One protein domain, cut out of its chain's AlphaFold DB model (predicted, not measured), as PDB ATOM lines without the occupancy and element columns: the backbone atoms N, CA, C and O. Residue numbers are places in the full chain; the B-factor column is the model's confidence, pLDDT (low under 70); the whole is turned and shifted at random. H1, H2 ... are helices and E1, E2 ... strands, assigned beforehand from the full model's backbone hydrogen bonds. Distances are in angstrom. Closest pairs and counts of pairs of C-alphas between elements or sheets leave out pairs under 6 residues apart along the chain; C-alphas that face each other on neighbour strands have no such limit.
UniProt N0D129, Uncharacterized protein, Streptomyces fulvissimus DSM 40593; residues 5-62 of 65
ATOM      1  N   LYS A   5      72.971   1.178 -92.679       91.56
ATOM      2  CA  LYS A   5      72.340   1.141 -91.363       91.56
ATOM      3  C   LYS A   5      73.322   1.586 -90.290       91.56
ATOM      4  O   LYS A   5      74.435   1.087 -90.188       91.56
ATOM      5  N   TYR A   6      72.858   2.482 -89.432       90.06
ATOM      6  CA  TYR A   6      73.598   3.003 -88.292       90.06
ATOM      7  C   TYR A   6      72.743   2.897 -87.033       90.06
ATOM      8  O   TYR A   6      71.516   2.960 -87.114       90.06
ATOM      9  N   SER A   7      73.370   2.843 -85.855       90.12
ATOM     10  CA  SER A   7      72.652   3.129 -84.607       90.12
ATOM     11  C   SER A   7      71.973   4.492 -84.704       90.12
ATOM     12  O   SER A   7      72.509   5.415 -85.331       90.12
ATOM     13  N   TYR A   8      70.796   4.630 -84.096       90.06
ATOM     14  CA  TYR A   8      70.065   5.886 -84.135       90.06
ATOM     15  C   TYR A   8      70.927   7.047 -83.622       90.06
ATOM     16  O   TYR A   8      71.416   7.041 -82.493       90.06
ATOM     17  N   LYS A   9      71.108   8.061 -84.476       88.81
ATOM     18  CA  LYS A   9      71.839   9.285 -84.149       88.81
ATOM     19  C   LYS A   9      70.993  10.491 -84.559       88.81
ATOM     20  O   LYS A   9      70.851  10.726 -85.759       88.81
ATOM     21  N   PRO A  10      70.474  11.290 -83.607       83.56
ATOM     22  CA  PRO A  10      69.645  12.456 -83.921       83.56
ATOM     23  C   PRO A  10      70.373  13.465 -84.818       83.56
ATOM     24  O   PRO A  10      69.756  14.053 -85.696       83.56
ATOM     25  N   SER A  11      71.696  13.596 -84.668       87.69
ATOM     26  CA  SER A  11      72.545  14.481 -85.478       87.69
ATOM     27  C   SER A  11      72.635  14.101 -86.959       87.69
ATOM     28  O   SER A  11      73.042  14.926 -87.774       87.69
ATOM     29  N   LEU A  12      72.258  12.874 -87.334       84.94
ATOM     30  CA  LEU A  12      72.186  12.467 -88.739       84.94
ATOM     31  C   LEU A  12      70.902  12.951 -89.424       84.94
ATOM     32  O   LEU A  12      70.817  12.859 -90.650       84.94
ATOM     33  N   HIS A  13      69.937  13.464 -88.656       84.06
ATOM     34  CA  HIS A  13      68.644  13.944 -89.133       84.06
ATOM     35  C   HIS A  13      68.602  15.469 -89.085       84.06
ATOM     36  O   HIS A  13      69.098  16.100 -88.154       84.06
ATOM     37  N   ARG A  14      67.988  16.086 -90.097       81.38
ATOM     38  CA  ARG A  14      67.884  17.547 -90.170       81.38
ATOM     39  C   ARG A  14      67.048  18.078 -89.001       81.38
ATOM     40  O   ARG A  14      65.977  17.539 -88.717       81.38
ATOM     41  N   ALA A  15      67.506  19.155 -88.365       78.62
ATOM     42  CA  ALA A  15      66.753  19.829 -87.310       78.62
ATOM     43  C   ALA A  15      65.324  20.163 -87.781       78.62
ATOM     44  O   ALA A  15      65.120  20.609 -88.910       78.62
ATOM     45  N   GLY A  16      64.333  19.892 -86.928       77.31
ATOM     46  CA  GLY A  16      62.908  20.055 -87.247       77.31
ATOM     47  C   GLY A  16      62.255  18.865 -87.962       77.31
ATOM     48  O   GLY A  16      61.041  18.868 -88.146       77.31
ATOM     49  N   THR A  17      63.009  17.824 -88.332       78.12
ATOM     50  CA  THR A  17      62.425  16.586 -88.878       78.12
ATOM     51  C   THR A  17      62.013  15.612 -87.777       78.12
ATOM     52  O   THR A  17      62.594  15.592 -86.692       78.12
ATOM     53  N   VAL A  18      61.038  14.748 -88.079       78.06
ATOM     54  CA  VAL A  18      60.571  13.678 -87.175       78.06
ATOM     55  C   VAL A  18      61.744  12.829 -86.664       78.06
ATOM     56  O   VAL A  18      61.832  12.560 -85.469       78.06
ATOM     57  N   GLY A  19      62.697  12.505 -87.546       75.94
ATOM     58  CA  GLY A  19      63.887  11.726 -87.200       75.94
ATOM     59  C   GLY A  19      64.837  12.418 -86.224       75.94
ATOM     60  O   GLY A  19      65.524  11.738 -85.478       75.94
ATOM     61  N   HIS A  20      64.854  13.752 -86.159       79.12
ATOM     62  CA  HIS A  20      65.660  14.487 -85.179       79.12
ATOM     63  C   HIS A  20      65.046  14.425 -83.768       79.12
ATOM     64  O   HIS A  20      65.757  14.416 -82.765       79.12
ATOM     65  N   GLY A  21      63.717  14.348 -83.678       78.19
ATOM     66  CA  GLY A  21      62.957  14.381 -82.426       78.19
ATOM     67  C   GLY A  21      62.811  13.041 -81.702       78.19
ATOM     68  O   GLY A  21      61.834  12.883 -80.975       78.19
ATOM     69  N   ARG A  22      63.712  12.069 -81.918       80.38
ATOM     70  CA  ARG A  22      63.586  10.686 -81.404       80.38
ATOM     71  C   ARG A  22      62.280  10.011 -81.811       80.38
ATOM     72  O   ARG A  22      61.669   9.283 -81.034       80.38
ATOM     73  N   ARG A  23      61.838  10.241 -83.045       83.56
ATOM     74  CA  ARG A  23      60.656   9.580 -83.597       83.56
ATOM     75  C   ARG A  23      61.000   8.898 -84.901       83.56
ATOM     76  O   ARG A  23      61.833   9.373 -85.672       83.56
ATOM     77  N   CYS A  24      60.342   7.776 -85.152       85.81
ATOM     78  CA  CYS A  24      60.495   7.076 -86.412       85.81
ATOM     79  C   CYS A  24      59.969   7.944 -87.563       85.81
ATOM     80  O   CYS A  24      58.785   8.263 -87.621       85.81
ATOM     81  N   SER A  25      60.846   8.315 -88.495       85.44
ATOM     82  CA  SER A  25      60.469   9.111 -89.663       85.44
ATOM     83  C   SER A  25      59.943   8.258 -90.813       85.44
ATOM     84  O   SER A  25      59.250   8.793 -91.671       85.44
ATOM     85  N   TRP A  26      60.240   6.952 -90.830       85.88
ATOM     86  CA  TRP A  26      59.743   6.010 -91.845       85.88
ATOM     87  C   TRP A  26      58.212   6.002 -91.935       85.88
ATOM     88  O   TRP A  26      57.641   6.018 -93.020       85.88
ATOM     89  N   HIS A  27      57.549   6.036 -90.780       81.62
ATOM     90  CA  HIS A  27      56.091   6.047 -90.681       81.62
ATOM     91  C   HIS A  27      55.483   7.467 -90.718       81.62
ATOM     92  O   HIS A  27      54.263   7.639 -90.741       81.62
ATOM     93  N   GLY A  28      56.321   8.508 -90.770       72.62
ATOM     94  CA  GLY A  28      55.885   9.900 -90.669       72.62
ATOM     95  C   GLY A  28      55.263  10.224 -89.303       72.62
ATOM     96  O   GLY A  28      55.641   9.662 -88.281       72.62
ATOM     97  N   LEU A  29      54.294  11.147 -89.273       64.00
ATOM     98  CA  LEU A  29      53.564  11.518 -88.045       64.00
ATOM     99  C   LEU A  29      52.573  10.443 -87.573       64.00
ATOM    100  O   LEU A  29      52.016  10.559 -86.482       64.00
ATOM    101  N   LYS A  30      52.316   9.421 -88.391       57.44
ATOM    102  CA  LYS A  30      51.377   8.353 -88.073       57.44
ATOM    103  C   LYS A  30      52.158   7.127 -87.603       57.44
ATOM    104  O   LYS A  30      52.933   6.558 -88.348       57.44
ATOM    105  N   SER A  31      51.886   6.676 -86.385       54.12
ATOM    106  CA  SER A  31      51.949   5.249 -86.024       54.12
ATOM    107  C   SER A  31      53.260   4.573 -85.599       54.12
ATOM    108  O   SER A  31      53.178   3.383 -85.313       54.12
ATOM    109  N   CYS A  32      54.405   5.241 -85.412       63.16
ATOM    110  CA  CYS A  32      55.421   4.674 -84.498       63.16
ATOM    111  C   CYS A  32      55.455   5.487 -83.201       63.16
ATOM    112  O   CYS A  32      56.058   6.554 -83.142       63.16
ATOM    113  N   ALA A  33      54.760   4.978 -82.178       67.31
ATOM    114  CA  ALA A  33      54.951   5.408 -80.790       67.31
ATOM    115  C   ALA A  33      56.300   4.918 -80.227       67.31
ATOM    116  O   ALA A  33      56.725   5.364 -79.168       67.31
ATOM    117  N   GLU A  34      56.959   4.003 -80.941       76.19
ATOM    118  CA  GLU A  34      58.262   3.460 -80.585       76.19
ATOM    119  C   GLU A  34      59.386   4.440 -80.940       76.19
ATOM    120  O   GLU A  34      59.397   5.055 -82.017       76.19
ATOM    121  N   GLU A  35      60.356   4.554 -80.033       83.62
ATOM    122  CA  GLU A  35      61.580   5.304 -80.286       83.62
ATOM    123  C   GLU A  35      62.403   4.632 -81.402       83.62
ATOM    124  O   GLU A  35      62.428   3.402 -81.528       83.62
ATOM    125  N   PRO A  36      63.075   5.419 -82.256       88.62
ATOM    126  CA  PRO A  36      63.936   4.881 -83.291       88.62
ATOM    127  C   PRO A  36      65.190   4.247 -82.681       88.62
ATOM    128  O   PRO A  36      65.888   4.856 -81.873       88.62
ATOM    129  N   THR A  37      65.504   3.037 -83.131       90.31
ATOM    130  CA  THR A  37      66.704   2.275 -82.759       90.31
ATOM    131  C   THR A  37      67.829   2.465 -83.770       90.31
ATOM    132  O   THR A  37      69.006   2.459 -83.403       90.31
ATOM    133  N   SER A  38      67.467   2.734 -85.026       90.62
ATOM    134  CA  SER A  38      68.404   2.824 -86.142       90.62
ATOM    135  C   SER A  38      68.188   4.068 -86.998       90.62
ATOM    136  O   SER A  38      67.111   4.666 -87.048       90.62
ATOM    137  N   SER A  39      69.245   4.494 -87.679       91.69
ATOM    138  CA  SER A  39      69.213   5.492 -88.746       91.69
ATOM    139  C   SER A  39      69.637   4.827 -90.046       91.69
ATOM    140  O   SER A  39      70.711   4.236 -90.109       91.69
ATOM    141  N   TYR A  40      68.802   4.934 -91.072       90.94
ATOM    142  CA  TYR A  40      69.061   4.384 -92.396       90.94
ATOM    143  C   TYR A  40      69.401   5.491 -93.382       90.94
ATOM    144  O   TYR A  40      68.772   6.552 -93.362       90.94
ATOM    145  N   LEU A  41      70.346   5.223 -94.278       90.38
ATOM    146  CA  LEU A  41      70.488   5.958 -95.527       90.38
ATOM    147  C   LEU A  41      69.841   5.133 -96.638       90.38
ATOM    148  O   LEU A  41      70.373   4.117 -97.072       90.38
ATOM    149  N   THR A  42      68.663   5.574 -97.068       87.69
ATOM    150  CA  THR A  42      67.912   4.966 -98.172       87.69
ATOM    151  C   THR A  42      68.104   5.793 -99.452       87.69
ATOM    152  O   THR A  42      68.513   6.956 -99.364       87.69
ATOM    153  N   PRO A  43      67.729   5.276-100.636       86.25
ATOM    154  CA  PRO A  43      67.749   6.056-101.879       86.25
ATOM    155  C   PRO A  43      66.903   7.340-101.838       86.25
ATOM    156  O   PRO A  43      67.160   8.269-102.594       86.25
ATOM    157  N   ILE A  44      65.900   7.403-100.956       84.50
ATOM    158  CA  ILE A  44      65.026   8.574-100.780       84.50
ATOM    159  C   ILE A  44      65.499   9.516 -99.661       84.50
ATOM    160  O   ILE A  44      64.863  10.535 -99.400       84.50
ATOM    161  N   GLY A  45      66.616   9.196 -99.001       86.25
ATOM    162  CA  GLY A  45      67.244  10.021 -97.974       86.25
ATOM    163  C   GLY A  45      67.422   9.315 -96.631       86.25
ATOM    164  O   GLY A  45      67.235   8.102 -96.489       86.25
ATOM    165  N   ARG A  46      67.821  10.106 -95.628       88.94
ATOM    166  CA  ARG A  46      68.053   9.625 -94.262       88.94
ATOM    167  C   ARG A  46      66.759   9.491 -93.485       88.94
ATOM    168  O   ARG A  46      65.915  10.386 -93.517       88.94
ATOM    169  N   MET A  47      66.627   8.378 -92.772       88.44
ATOM    170  CA  MET A  47      65.414   8.035 -92.042       88.44
ATOM    171  C   MET A  47      65.736   7.444 -90.676       88.44
ATOM    172  O   MET A  47      66.634   6.618 -90.546       88.44
ATOM    173  N   ALA A  48      65.002   7.859 -89.650       91.00
ATOM    174  CA  ALA A  48      65.011   7.217 -88.343       91.00
ATOM    175  C   ALA A  48      63.991   6.071 -88.342       91.00
ATOM    176  O   ALA A  48      62.825   6.266 -88.704       91.00
ATOM    177  N   ALA A  49      64.413   4.885 -87.921       90.19
ATOM    178  CA  ALA A  49      63.621   3.664 -87.960       90.19
ATOM    179  C   ALA A  49      63.463   3.071 -86.553       90.19
ATOM    180  O   ALA A  49      64.449   2.883 -85.845       90.19
ATOM    181  N   CYS A  50      62.217   2.790 -86.164       90.31
ATOM    182  CA  CYS A  50      61.880   1.890 -85.056       90.31
ATOM    183  C   CYS A  50      62.057   0.420 -85.506       90.31
ATOM    184  O   CYS A  50      62.046   0.183 -86.716       90.31
ATOM    185  N   PRO A  51      62.146  -0.578 -84.603       88.38
ATOM    186  CA  PRO A  51      62.396  -1.986 -84.962       88.38
ATOM    187  C   PRO A  51      61.469  -2.551 -86.045       88.38
ATOM    188  O   PRO A  51      61.878  -3.304 -86.931       88.38
ATOM    189  N   ARG A  52      60.199  -2.136 -86.026       87.69
ATOM    190  CA  ARG A  52      59.223  -2.496 -87.057       87.69
ATOM    191  C   ARG A  52      59.509  -1.839 -88.413       87.69
ATOM    192  O   ARG A  52      59.250  -2.445 -89.455       87.69
ATOM    193  N   ALA A  53      60.002  -0.604 -88.408       89.31
ATOM    194  CA  ALA A  53      60.414   0.105 -89.612       89.31
ATOM    195  C   ALA A  53      61.704  -0.481 -90.196       89.31
ATOM    196  O   ALA A  53      61.799  -0.559 -91.412       89.31
ATOM    197  N   GLU A  54      62.642  -0.952 -89.364       90.38
ATOM    198  CA  GLU A  54      63.867  -1.631 -89.822       90.38
ATOM    199  C   GLU A  54      63.521  -2.769 -90.786       90.38
ATOM    200  O   GLU A  54      63.952  -2.761 -91.933       90.38
ATOM    201  N   ARG A  55      62.621  -3.669 -90.367       89.00
ATOM    202  CA  ARG A  55      62.167  -4.791 -91.203       89.00
ATOM    203  C   ARG A  55      61.540  -4.342 -92.521       89.00
ATOM    204  O   ARG A  55      61.803  -4.945 -93.547       89.00
ATOM    205  N   GLN A  56      60.721  -3.291 -92.509       89.94
ATOM    206  CA  GLN A  56      60.065  -2.788 -93.726       89.94
ATOM    207  C   GLN A  56      61.034  -2.090 -94.681       89.94
ATOM    208  O   GLN A  56      60.862  -2.160 -95.894       89.94
ATOM    209  N   ILE A  57      62.027  -1.382 -94.143       89.31
ATOM    210  CA  ILE A  57      63.068  -0.738 -94.943       89.31
ATOM    211  C   ILE A  57      63.922  -1.819 -95.605       89.31
ATOM    212  O   ILE A  57      64.179  -1.726 -96.801       89.31
ATOM    213  N   GLU A  58      64.313  -2.844 -94.852       90.69
ATOM    214  CA  GLU A  58      65.132  -3.952 -95.351       90.69
ATOM    215  C   GLU A  58      64.371  -4.831 -96.356       90.69
ATOM    216  O   GLU A  58      64.937  -5.229 -97.368       90.69
ATOM    217  N   ASP A  59      63.072  -5.060 -96.150       91.12
ATOM    218  CA  ASP A  59      62.204  -5.750 -97.116       91.12
ATOM    219  C   ASP A  59      62.063  -4.959 -98.429       91.12
ATOM    220  O   ASP A  59      62.131  -5.518 -99.523       91.12
ATOM    221  N   ARG A  60      61.939  -3.629 -98.337       90.19
ATOM    222  CA  ARG A  60      61.729  -2.765 -99.507       90.19
ATOM    223  C   ARG A  60      63.002  -2.447-100.288       90.19
ATOM    224  O   ARG A  60      62.942  -2.324-101.510       90.19
ATOM    225  N   TYR A  61      64.112  -2.199 -99.599       88.44
ATOM    226  CA  TYR A  61      65.362  -1.727-100.205       88.44
ATOM    227  C   TYR A  61      66.473  -2.783-100.209       88.44
ATOM    228  O   TYR A  61      67.532  -2.530-100.783       88.44
ATOM    229  N   GLY A  62      66.232  -3.954 -99.618       86.25
ATOM    230  CA  GLY A  62      67.228  -4.999 -99.414       86.25
ATOM    231  C   GLY A  62      67.974  -4.846 -98.090       86.25
ATOM    232  O   GLY A  62      67.836  -3.852 -97.377       86.25
TER     233      GLY A  62
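This is residues 5 to 62 of the 65 residues of an uncharacterized protein of Streptomyces fulvissimus DSM 40593 (UniProt N0D129). A small antiparallel sheet of three strands, E1, E2 and E3, has one helix, H2, along one face, while a very short helix, H1, only grazes it. A long loop, residues 22 to 37, joins H1 to E2. The printed part has 58 residues with three named strands and two named helices, in the order E1 H1 E2 E3 H2; the sheet's order is E1, E2, E3. The class is mixed, helices and strands, with under half of the residues in named elements. The whole is compact, with a radius of gyration of the C-alphas of 9.9 A, and rounded, spanning 28 by 21 by 18 A.

E1, residues 5 to 7, begins at C-alpha 5 (72.340, 1.141, -91.363) and is 7.0 A long. H1 is residues 18 to 21, 5.4 A. E2, residues 38 to 42, is 12.2 A long, and E3, residues 45 to 49, 12.4 A. H2, residues 51 to 61, is 15.5 A long and ends at C-alpha 61 (65.362, -1.727, -100.205).

E1 and E2 are antiparallel at 154 degrees, with N 39 and O 6 2.8 A apart. E2 and E3 form a hairpin at 153 degrees, with N 40 and O 47 2.8 A apart. H2 and the sheet make two layers, a helix on one face of a sheet, at a height over the sheet of 9.3 A. H2 runs along the strands, at 17 degrees to E2 on the local plane; the closest C-alphas, of Ser 38 and Glu 54, are 7.3 A apart. H1's closest C-alpha pair with E3 is Gly 19 and Ala 48, 4.8 A. H1 and H2 are apart. In H2, 6 of 7 O i to N i+4 pairs are within hydrogen-bond range; H1 is too short for one.

The C-alphas of Gly 16 and Gly 62 are farthest apart, 28.2 A. The printed part has no cut, and the link from H1 to E2 is long. Residues 29 to 33 have pLDDT under 70.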